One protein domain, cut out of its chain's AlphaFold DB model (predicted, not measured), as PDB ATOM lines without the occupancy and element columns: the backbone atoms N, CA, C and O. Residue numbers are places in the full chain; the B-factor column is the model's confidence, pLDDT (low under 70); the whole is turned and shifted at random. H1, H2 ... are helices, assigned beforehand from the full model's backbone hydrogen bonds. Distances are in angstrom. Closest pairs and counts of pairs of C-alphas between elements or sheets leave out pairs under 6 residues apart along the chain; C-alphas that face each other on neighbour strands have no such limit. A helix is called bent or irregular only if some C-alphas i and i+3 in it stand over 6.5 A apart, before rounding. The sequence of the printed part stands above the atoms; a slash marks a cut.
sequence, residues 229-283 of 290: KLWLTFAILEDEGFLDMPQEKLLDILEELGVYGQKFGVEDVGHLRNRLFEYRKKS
ATOM      1  N   LYS A 229     124.132 134.802 151.646       89.94
ATOM      2  CA  LYS A 229     123.257 134.208 152.666       89.94
ATOM      3  C   LYS A 229     123.862 132.923 153.234       89.94
ATOM      4  O   LYS A 229     123.997 132.773 154.444       89.94
ATOM      5  N   LEU A 230     124.339 132.045 152.348       91.69
ATOM      6  CA  LEU A 230     125.012 130.806 152.733       91.69
ATOM      7  C   LEU A 230     126.292 131.054 153.545       91.69
ATOM      8  O   LEU A 230     126.505 130.391 154.551       91.69
ATOM      9  N   TRP A 231     127.152 131.990 153.136       90.62
ATOM     10  CA  TRP A 231     128.392 132.278 153.866       90.62
ATOM     11  C   TRP A 231     128.143 132.938 155.218       90.62
ATOM     12  O   TRP A 231     128.880 132.638 156.151       90.62
ATOM     13  N   LEU A 232     127.123 133.788 155.351       90.00
ATOM     14  CA  LEU A 232     126.707 134.309 156.656       90.00
ATOM     15  C   LEU A 232     126.145 133.193 157.542       90.00
ATOM     16  O   LEU A 232     126.501 133.115 158.711       90.00
ATOM     17  N   THR A 233     125.369 132.270 156.971       92.12
ATOM     18  CA  THR A 233     124.890 131.090 157.708       92.12
ATOM     19  C   THR A 233     126.060 130.224 158.180       92.12
ATOM     20  O   THR A 233     126.099 129.823 159.338       92.12
ATOM     21  N   PHE A 234     127.064 129.983 157.327       92.25
ATOM     22  CA  PHE A 234     128.287 129.281 157.729       92.25
ATOM     23  C   PHE A 234     129.057 130.019 158.819       92.25
ATOM     24  O   PHE A 234     129.543 129.370 159.733       92.25
ATOM     25  N   ALA A 235     129.152 131.346 158.738       88.81
ATOM     26  CA  ALA A 235     129.821 132.167 159.738       88.81
ATOM     27  C   ALA A 235     129.159 132.044 161.119       88.81
ATOM     28  O   ALA A 235     129.862 131.853 162.108       88.81
ATOM     29  N   ILE A 236     127.825 132.077 161.178       88.62
ATOM     30  CA  ILE A 236     127.071 131.898 162.428       88.62
ATOM     31  C   ILE A 236     127.225 130.464 162.950       88.62
ATOM     32  O   ILE A 236     127.549 130.262 164.114       88.62
ATOM     33  N   LEU A 237     127.070 129.453 162.088       90.50
ATOM     34  CA  LEU A 237     127.263 128.053 162.482       90.50
ATOM     35  C   LEU A 237     128.706 127.756 162.923       90.50
ATOM     36  O   LEU A 237     128.911 126.866 163.741       90.50
ATOM     37  N   GLU A 238     129.710 128.449 162.380       88.62
ATOM     38  CA  GLU A 238     131.111 128.313 162.800       88.62
ATOM     39  C   GLU A 238     131.337 128.927 164.183       88.62
ATOM     40  O   GLU A 238     131.982 128.293 165.017       88.62
ATOM     41  N   ASP A 239     130.777 130.113 164.439       83.75
ATOM     42  CA  ASP A 239     130.872 130.793 165.739       83.75
ATOM     43  C   ASP A 239     130.191 129.984 166.856       83.75
ATOM     44  O   ASP A 239     130.749 129.809 167.938       83.75
ATOM     45  N   GLU A 240     129.041 129.378 166.547       84.44
ATOM     46  CA  GLU A 240     128.293 128.496 167.452       84.44
ATOM     47  C   GLU A 240     128.881 127.067 167.538       84.44
ATOM     48  O   GLU A 240     128.397 126.227 168.297       84.44
ATOM     49  N   GLY A 241     129.937 126.756 166.773       87.81
ATOM     50  CA  GLY A 241     130.637 125.466 166.829       87.81
ATOM     51  C   GLY A 241     129.918 124.295 166.146       87.81
ATOM     52  O   GLY A 241     130.250 123.136 166.388       87.81
ATOM     53  N   PHE A 242     128.950 124.573 165.275       91.12
ATOM     54  CA  PHE A 242     128.132 123.578 164.578       91.12
ATOM     55  C   PHE A 242     128.544 123.327 163.118       91.12
ATOM     56  O   PHE A 242     128.083 122.355 162.518       91.12
ATOM     57  N   LEU A 243     129.431 124.139 162.530       91.81
ATOM     58  CA  LEU A 243     129.818 124.004 161.113       91.81
ATOM     59  C   LEU A 243     130.559 122.689 160.781       91.81
ATOM     60  O   LEU A 243     130.567 122.265 159.625       91.81
ATOM     61  N   ASP A 244     131.189 122.041 161.765       90.69
ATOM     62  CA  ASP A 244     131.955 120.792 161.598       90.69
ATOM     63  C   ASP A 244     131.120 119.507 161.761       90.69
ATOM     64  O   ASP A 244     131.665 118.403 161.798       90.69
ATOM     65  N   MET A 245     129.791 119.617 161.838       93.06
ATOM     66  CA  MET A 245     128.915 118.445 161.897       93.06
ATOM     67  C   MET A 245     128.951 117.609 160.595       93.06
ATOM     68  O   MET A 245     129.418 118.094 159.559       93.06
ATOM     69  N   PRO A 246     128.434 116.360 160.601       94.69
ATOM     70  CA  PRO A 246     128.357 115.535 159.393       94.69
ATOM     71  C   PRO A 246     127.695 116.280 158.226       94.69
ATOM     72  O   PRO A 246     126.659 116.921 158.407       94.69
ATOM     73  N   GLN A 247     128.298 116.211 157.035       92.75
ATOM     74  CA  GLN A 247     127.918 117.057 155.895       92.75
ATOM     75  C   GLN A 247     126.502 116.759 155.392       92.75
ATOM     76  O   GLN A 247     125.836 117.665 154.909       92.75
ATOM     77  N   GLU A 248     126.035 115.520 155.533       92.75
ATOM     78  CA  GLU A 248     124.661 115.109 155.241       92.75
ATOM     79  C   GLU A 248     123.683 115.877 156.137       92.75
ATOM     80  O   GLU A 248     122.798 116.569 155.647       92.75
ATOM     81  N   LYS A 249     123.929 115.859 157.452       93.19
ATOM     82  CA  LYS A 249     123.112 116.579 158.436       93.19
ATOM     83  C   LYS A 249     123.168 118.091 158.223       93.19
ATOM     84  O   LYS A 249     122.160 118.774 158.366       93.19
ATOM     85  N   LEU A 250     124.347 118.621 157.898       94.50
ATOM     86  CA  LEU A 250     124.498 120.037 157.589       94.50
ATOM     87  C   LEU A 250     123.709 120.412 156.327       94.50
ATOM     88  O   LEU A 250     123.085 121.465 156.312       94.50
ATOM     89  N   LEU A 251     123.709 119.572 155.288       93.50
ATOM     90  CA  LEU A 251     122.916 119.812 154.082       93.50
ATOM     91  C   LEU A 251     121.420 119.861 154.402       93.50
ATOM     92  O   LEU A 251     120.778 120.831 154.008       93.50
ATOM     93  N   ASP A 252     120.911 118.890 155.166       92.94
ATOM     94  CA  ASP A 252     119.503 118.841 155.582       92.94
ATOM     95  C   ASP A 252     119.092 120.130 156.315       92.94
ATOM     96  O   ASP A 252     118.069 120.736 156.007       92.94
ATOM     97  N   ILE A 253     119.939 120.606 157.233       93.75
ATOM     98  CA  ILE A 253     119.717 121.856 157.973       93.75
ATOM     99  C   ILE A 253     119.683 123.068 157.037       93.75
ATOM    100  O   ILE A 253     118.832 123.943 157.175       93.75
ATOM    101  N   LEU A 254     120.615 123.160 156.088       94.06
ATOM    102  CA  LEU A 254     120.667 124.294 155.161       94.06
ATOM    103  C   LEU A 254     119.484 124.290 154.179       94.06
ATOM    104  O   LEU A 254     119.080 125.358 153.709       94.06
ATOM    105  N   GLU A 255     118.955 123.108 153.859       93.06
ATOM    106  CA  GLU A 255     117.724 122.934 153.087       93.06
ATOM    107  C   GLU A 255     116.491 123.373 153.871       93.06
ATOM    108  O   GLU A 255     115.667 124.118 153.333       93.06
ATOM    109  N   GLU A 256     116.395 122.967 155.138       92.50
ATOM    110  CA  GLU A 256     115.325 123.368 156.057       92.50
ATOM    111  C   GLU A 256     115.292 124.890 156.242       92.50
ATOM    112  O   GLU A 256     114.248 125.509 156.054       92.50
ATOM    113  N   LEU A 257     116.458 125.504 156.469       92.19
ATOM    114  CA  LEU A 257     116.628 126.958 156.572       92.19
ATOM    115  C   LEU A 257     116.428 127.702 155.235       92.19
ATOM    116  O   LEU A 257     116.481 128.932 155.179       92.19
ATOM    117  N   GLY A 258     116.266 126.986 154.119       91.56
ATOM    118  CA  GLY A 258     116.058 127.587 152.802       91.56
ATOM    119  C   GLY A 258     117.248 128.409 152.290       91.56
ATOM    120  O   GLY A 258     117.058 129.326 151.489       91.56
ATOM    121  N   VAL A 259     118.471 128.103 152.734       91.38
ATOM    122  CA  VAL A 259     119.699 128.819 152.335       91.38
ATOM    123  C   VAL A 259     120.538 128.058 151.309       91.38
ATOM    124  O   VAL A 259     121.413 128.650 150.669       91.38
ATOM    125  N   TYR A 260     120.306 126.749 151.160       91.31
ATOM    126  CA  TYR A 260     121.012 125.891 150.209       91.31
ATOM    127  C   TYR A 260     120.189 124.654 149.801       91.31
ATOM    128  O   TYR A 260     119.056 124.492 150.239       91.31
ATOM    129  N   GLY A 261     120.751 123.813 148.923       87.81
ATOM    130  CA  GLY A 261     120.194 122.511 148.526       87.81
ATOM    131  C   GLY A 261     119.358 122.503 147.245       87.81
ATOM    132  O   GLY A 261     119.583 123.329 146.354       87.81
ATOM    133  N   GLN A 262     118.413 121.566 147.118       83.69
ATOM    134  CA  GLN A 262     117.748 121.255 145.836       83.69
ATOM    135  C   GLN A 262     117.092 122.460 145.149       83.69
ATOM    136  O   GLN A 262     117.198 122.612 143.930       83.69
ATOM    137  N   LYS A 263     116.482 123.375 145.917       82.88
ATOM    138  CA  LYS A 263     115.882 124.618 145.386       82.88
ATOM    139  C   LYS A 263     116.895 125.518 144.663       82.88
ATOM    140  O   LYS A 263     116.509 126.332 143.831       82.88
ATOM    141  N   PHE A 264     118.182 125.350 144.959       81.44
ATOM    142  CA  PHE A 264     119.303 126.070 144.362       81.44
ATOM    143  C   PHE A 264     120.062 125.228 143.321       81.44
ATOM    144  O   PHE A 264     121.181 125.581 142.948       81.44
ATOM    145  N   GLY A 265     119.475 124.119 142.850       76.81
ATOM    146  CA  GLY A 265     120.078 123.220 141.859       76.81
ATOM    147  C   GLY A 265     121.212 122.360 142.417       76.81
ATOM    148  O   GLY A 265     122.119 121.983 141.679       76.81
ATOM    149  N   VAL A 266     121.203 122.106 143.727       77.62
ATOM    150  CA  VAL A 266     122.216 121.299 144.408       77.62
ATOM    151  C   VAL A 266     121.619 119.949 144.764       77.62
ATOM    152  O   VAL A 266     120.708 119.870 145.578       77.62
ATOM    153  N   GLU A 267     122.137 118.897 144.137       65.94
ATOM    154  CA  GLU A 267     121.567 117.548 144.230       65.94
ATOM    155  C   GLU A 267     122.274 116.663 145.269       65.94
ATOM    156  O   GLU A 267     121.727 115.635 145.662       65.94
ATOM    157  N   ASP A 268     123.484 117.034 145.718       82.06
ATOM    158  CA  ASP A 268     124.292 116.189 146.601       82.06
ATOM    159  C   ASP A 268     125.202 116.941 147.594       82.06
ATOM    160  O   ASP A 268     125.488 118.140 147.497       82.06
ATOM    161  N   VAL A 269     125.730 116.167 148.546       89.06
ATOM    162  CA  VAL A 269     126.710 116.586 149.562       89.06
ATOM    163  C   VAL A 269     128.044 117.035 148.942       89.06
ATOM    164  O   VAL A 269     128.783 117.829 149.532       89.06
ATOM    165  N   GLY A 270     128.376 116.571 147.733       88.50
ATOM    166  CA  GLY A 270     129.603 116.942 147.027       88.50
ATOM    167  C   GLY A 270     129.662 118.436 146.706       88.50
ATOM    168  O   GLY A 270     130.705 119.077 146.875       88.50
ATOM    169  N   HIS A 271     128.531 119.026 146.327       89.06
ATOM    170  CA  HIS A 271     128.415 120.467 146.110       89.06
ATOM    171  C   HIS A 271     128.603 121.257 147.410       89.06
ATOM    172  O   HIS A 271     129.362 122.232 147.419       89.06
ATOM    173  N   LEU A 272     127.993 120.806 148.514       91.31
ATOM    174  CA  LEU A 272     128.182 121.414 149.833       91.31
ATOM    175  C   LEU A 272     129.655 121.377 150.254       91.31
ATOM    176  O   LEU A 272     130.199 122.396 150.680       91.31
ATOM    177  N   ARG A 273     130.339 120.246 150.054       91.25
ATOM    178  CA  ARG A 273     131.772 120.104 150.346       91.25
ATOM    179  C   ARG A 273     132.617 121.137 149.606       91.25
ATOM    180  O   ARG A 273     133.515 121.733 150.200       91.25
ATOM    181  N   ASN A 274     132.308 121.396 148.336       90.19
ATOM    182  CA  ASN A 274     132.987 122.433 147.559       90.19
ATOM    183  C   ASN A 274     132.727 123.836 148.128       90.19
ATOM    184  O   ASN A 274     133.658 124.638 148.216       90.19
ATOM    185  N   ARG A 275     131.496 124.138 148.563       90.12
ATOM    186  CA  ARG A 275     131.176 125.438 149.185       90.12
ATOM    187  C   ARG A 275     131.858 125.621 150.533       90.12
ATOM    188  O   ARG A 275     132.406 126.693 150.780       90.12
ATOM    189  N   LEU A 276     131.889 124.582 151.365       90.50
ATOM    190  CA  LEU A 276     132.631 124.582 152.625       90.50
ATOM    191  C   LEU A 276     134.127 124.770 152.387       90.50
ATOM    192  O   LEU A 276     134.760 125.560 153.080       90.50
ATOM    193  N   PHE A 277     134.695 124.101 151.383       89.25
ATOM    194  CA  PHE A 277     136.095 124.285 151.015       89.25
ATOM    195  C   PHE A 277     136.385 125.730 150.578       89.25
ATOM    196  O   PHE A 277     137.358 126.328 151.035       89.25
ATOM    197  N   GLU A 278     135.537 126.325 149.735       88.00
ATOM    198  CA  GLU A 278     135.674 127.730 149.332       88.00
ATOM    199  C   GLU A 278     135.565 128.701 150.514       88.00
ATOM    200  O   GLU A 278     136.331 129.666 150.582       88.00
ATOM    201  N   TYR A 279     134.638 128.435 151.437       87.62
ATOM    202  CA  TYR A 279     134.462 129.201 152.666       87.62
ATOM    203  C   TYR A 279     135.697 129.088 153.572       87.62
ATOM    204  O   TYR A 279     136.306 130.101 153.912       87.62
ATOM    205  N   ARG A 280     136.162 127.869 153.872       86.69
ATOM    206  CA  ARG A 280     137.333 127.603 154.733       86.69
ATOM    207  C   ARG A 280     138.659 128.034 154.123       86.69
ATOM    208  O   ARG A 280     139.585 128.372 154.844       86.69
ATOM    209  N   LYS A 281     138.775 128.086 152.794       84.00
ATOM    210  CA  LYS A 281     139.950 128.687 152.146       84.00
ATOM    211  C   LYS A 281     140.114 130.162 152.535       84.00
ATOM    212  O   LYS A 281     141.222 130.692 152.469       84.00
ATOM    213  N   LYS A 282     139.014 130.818 152.912       74.88
ATOM    214  CA  LYS A 282     139.006 132.177 153.449       74.88
ATOM    215  C   LYS A 282     139.052 132.161 154.977       74.88
ATOM    216  O   LYS A 282     139.899 132.860 155.521       74.88
ATOM    217  N   SER A 283     138.197 131.366 155.637       66.00
ATOM    218  CA  SER A 283     138.084 131.281 157.104       66.00
ATOM    219  C   SER A 283     139.337 130.722 157.779       66.00
ATOM    220  O   SER A 283     139.861 129.670 157.425       66.00
TER     221      SER A 283
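What this domain is: This is residues 229 to 283 of the 290 residues of an uncharacterized protein of Methylophaga sp (UniProt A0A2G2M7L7). Three short helices make a small rounded body: H1 and H2 are near each other on one side, and H3 spans them, beginning beside the first residues of H2 and ending close to H1. H3 stands about at right angles to H2, and between the two a long loop, residues 257 to 268, swings round one end of the body. The printed part has 55 residues with three named helices, in the order H1, H2, H3, and no named strand; the class is all helix. It is compact, with a radius of gyration of the C-alphas of 10.2 A, and the C-alphas span 25 by 20 by 20 A along their three main axes.

How they stand to each other: H1, residues 229 to 239, touches no helix. It is near H2, residues 247 to 256, with 5 pairs of C-alphas within 10 A; the closest C-alphas of the two are 8.2 A apart. H2 touches H3, residues 269 to 280, with 6 pairs of C-alphas within 8 A, and H3 touches H2 with residues 269 to 273 alone. The closest C-alphas of H2 and H3 are those of Glu 248 and Val 269, 6.2 A apart, and their lines are about perpendicular, at 88 degrees. H1 and H3 are close but not clearly touching, with 2 pairs of C-alphas within 8 A; the closest are those of Trp 231 and Tyr 279, 6.9 A apart. H1 and H3 run the same way at a steep tilt of 69.7 degrees, only just short of about perpendicular. In H1, H2 and H3 every O i to N i+4 pair is within hydrogen-bond range.

Where its parts are: H1 begins at C-alpha 229, (123.257, 134.208, 152.666), and measures 15.5 A from its first to its last C-alpha, Lys 229 to Asp 239. H2 runs from Gln 247, whose C-alpha is at (127.918, 117.057, 155.895), to Glu 256, over 14.1 A. H3, the longest helix with 12 residues, runs from Val 269 to Arg 280 over 16.2 A and ends at C-alpha 280, (137.333, 127.603, 154.733). None of the helices is bent or irregular.

The domain as a whole: The two C-alphas farthest apart are those of Glu 240 and Gly 265, at 27.4 A, and the first and last printed C-alphas, of Lys 229 and Ser 283, are 15.8 A apart. The printed part has no cut. The link from H1 to H2, 7 residues, is short, and the link from H2 to H3, 12 residues, is long; the C-alphas of that long link lie 7 to 14 A from the mean of all C-alphas. The mean pLDDT of the printed part is 88.3, and the model's confidence is under 70 at residues 267 and 283.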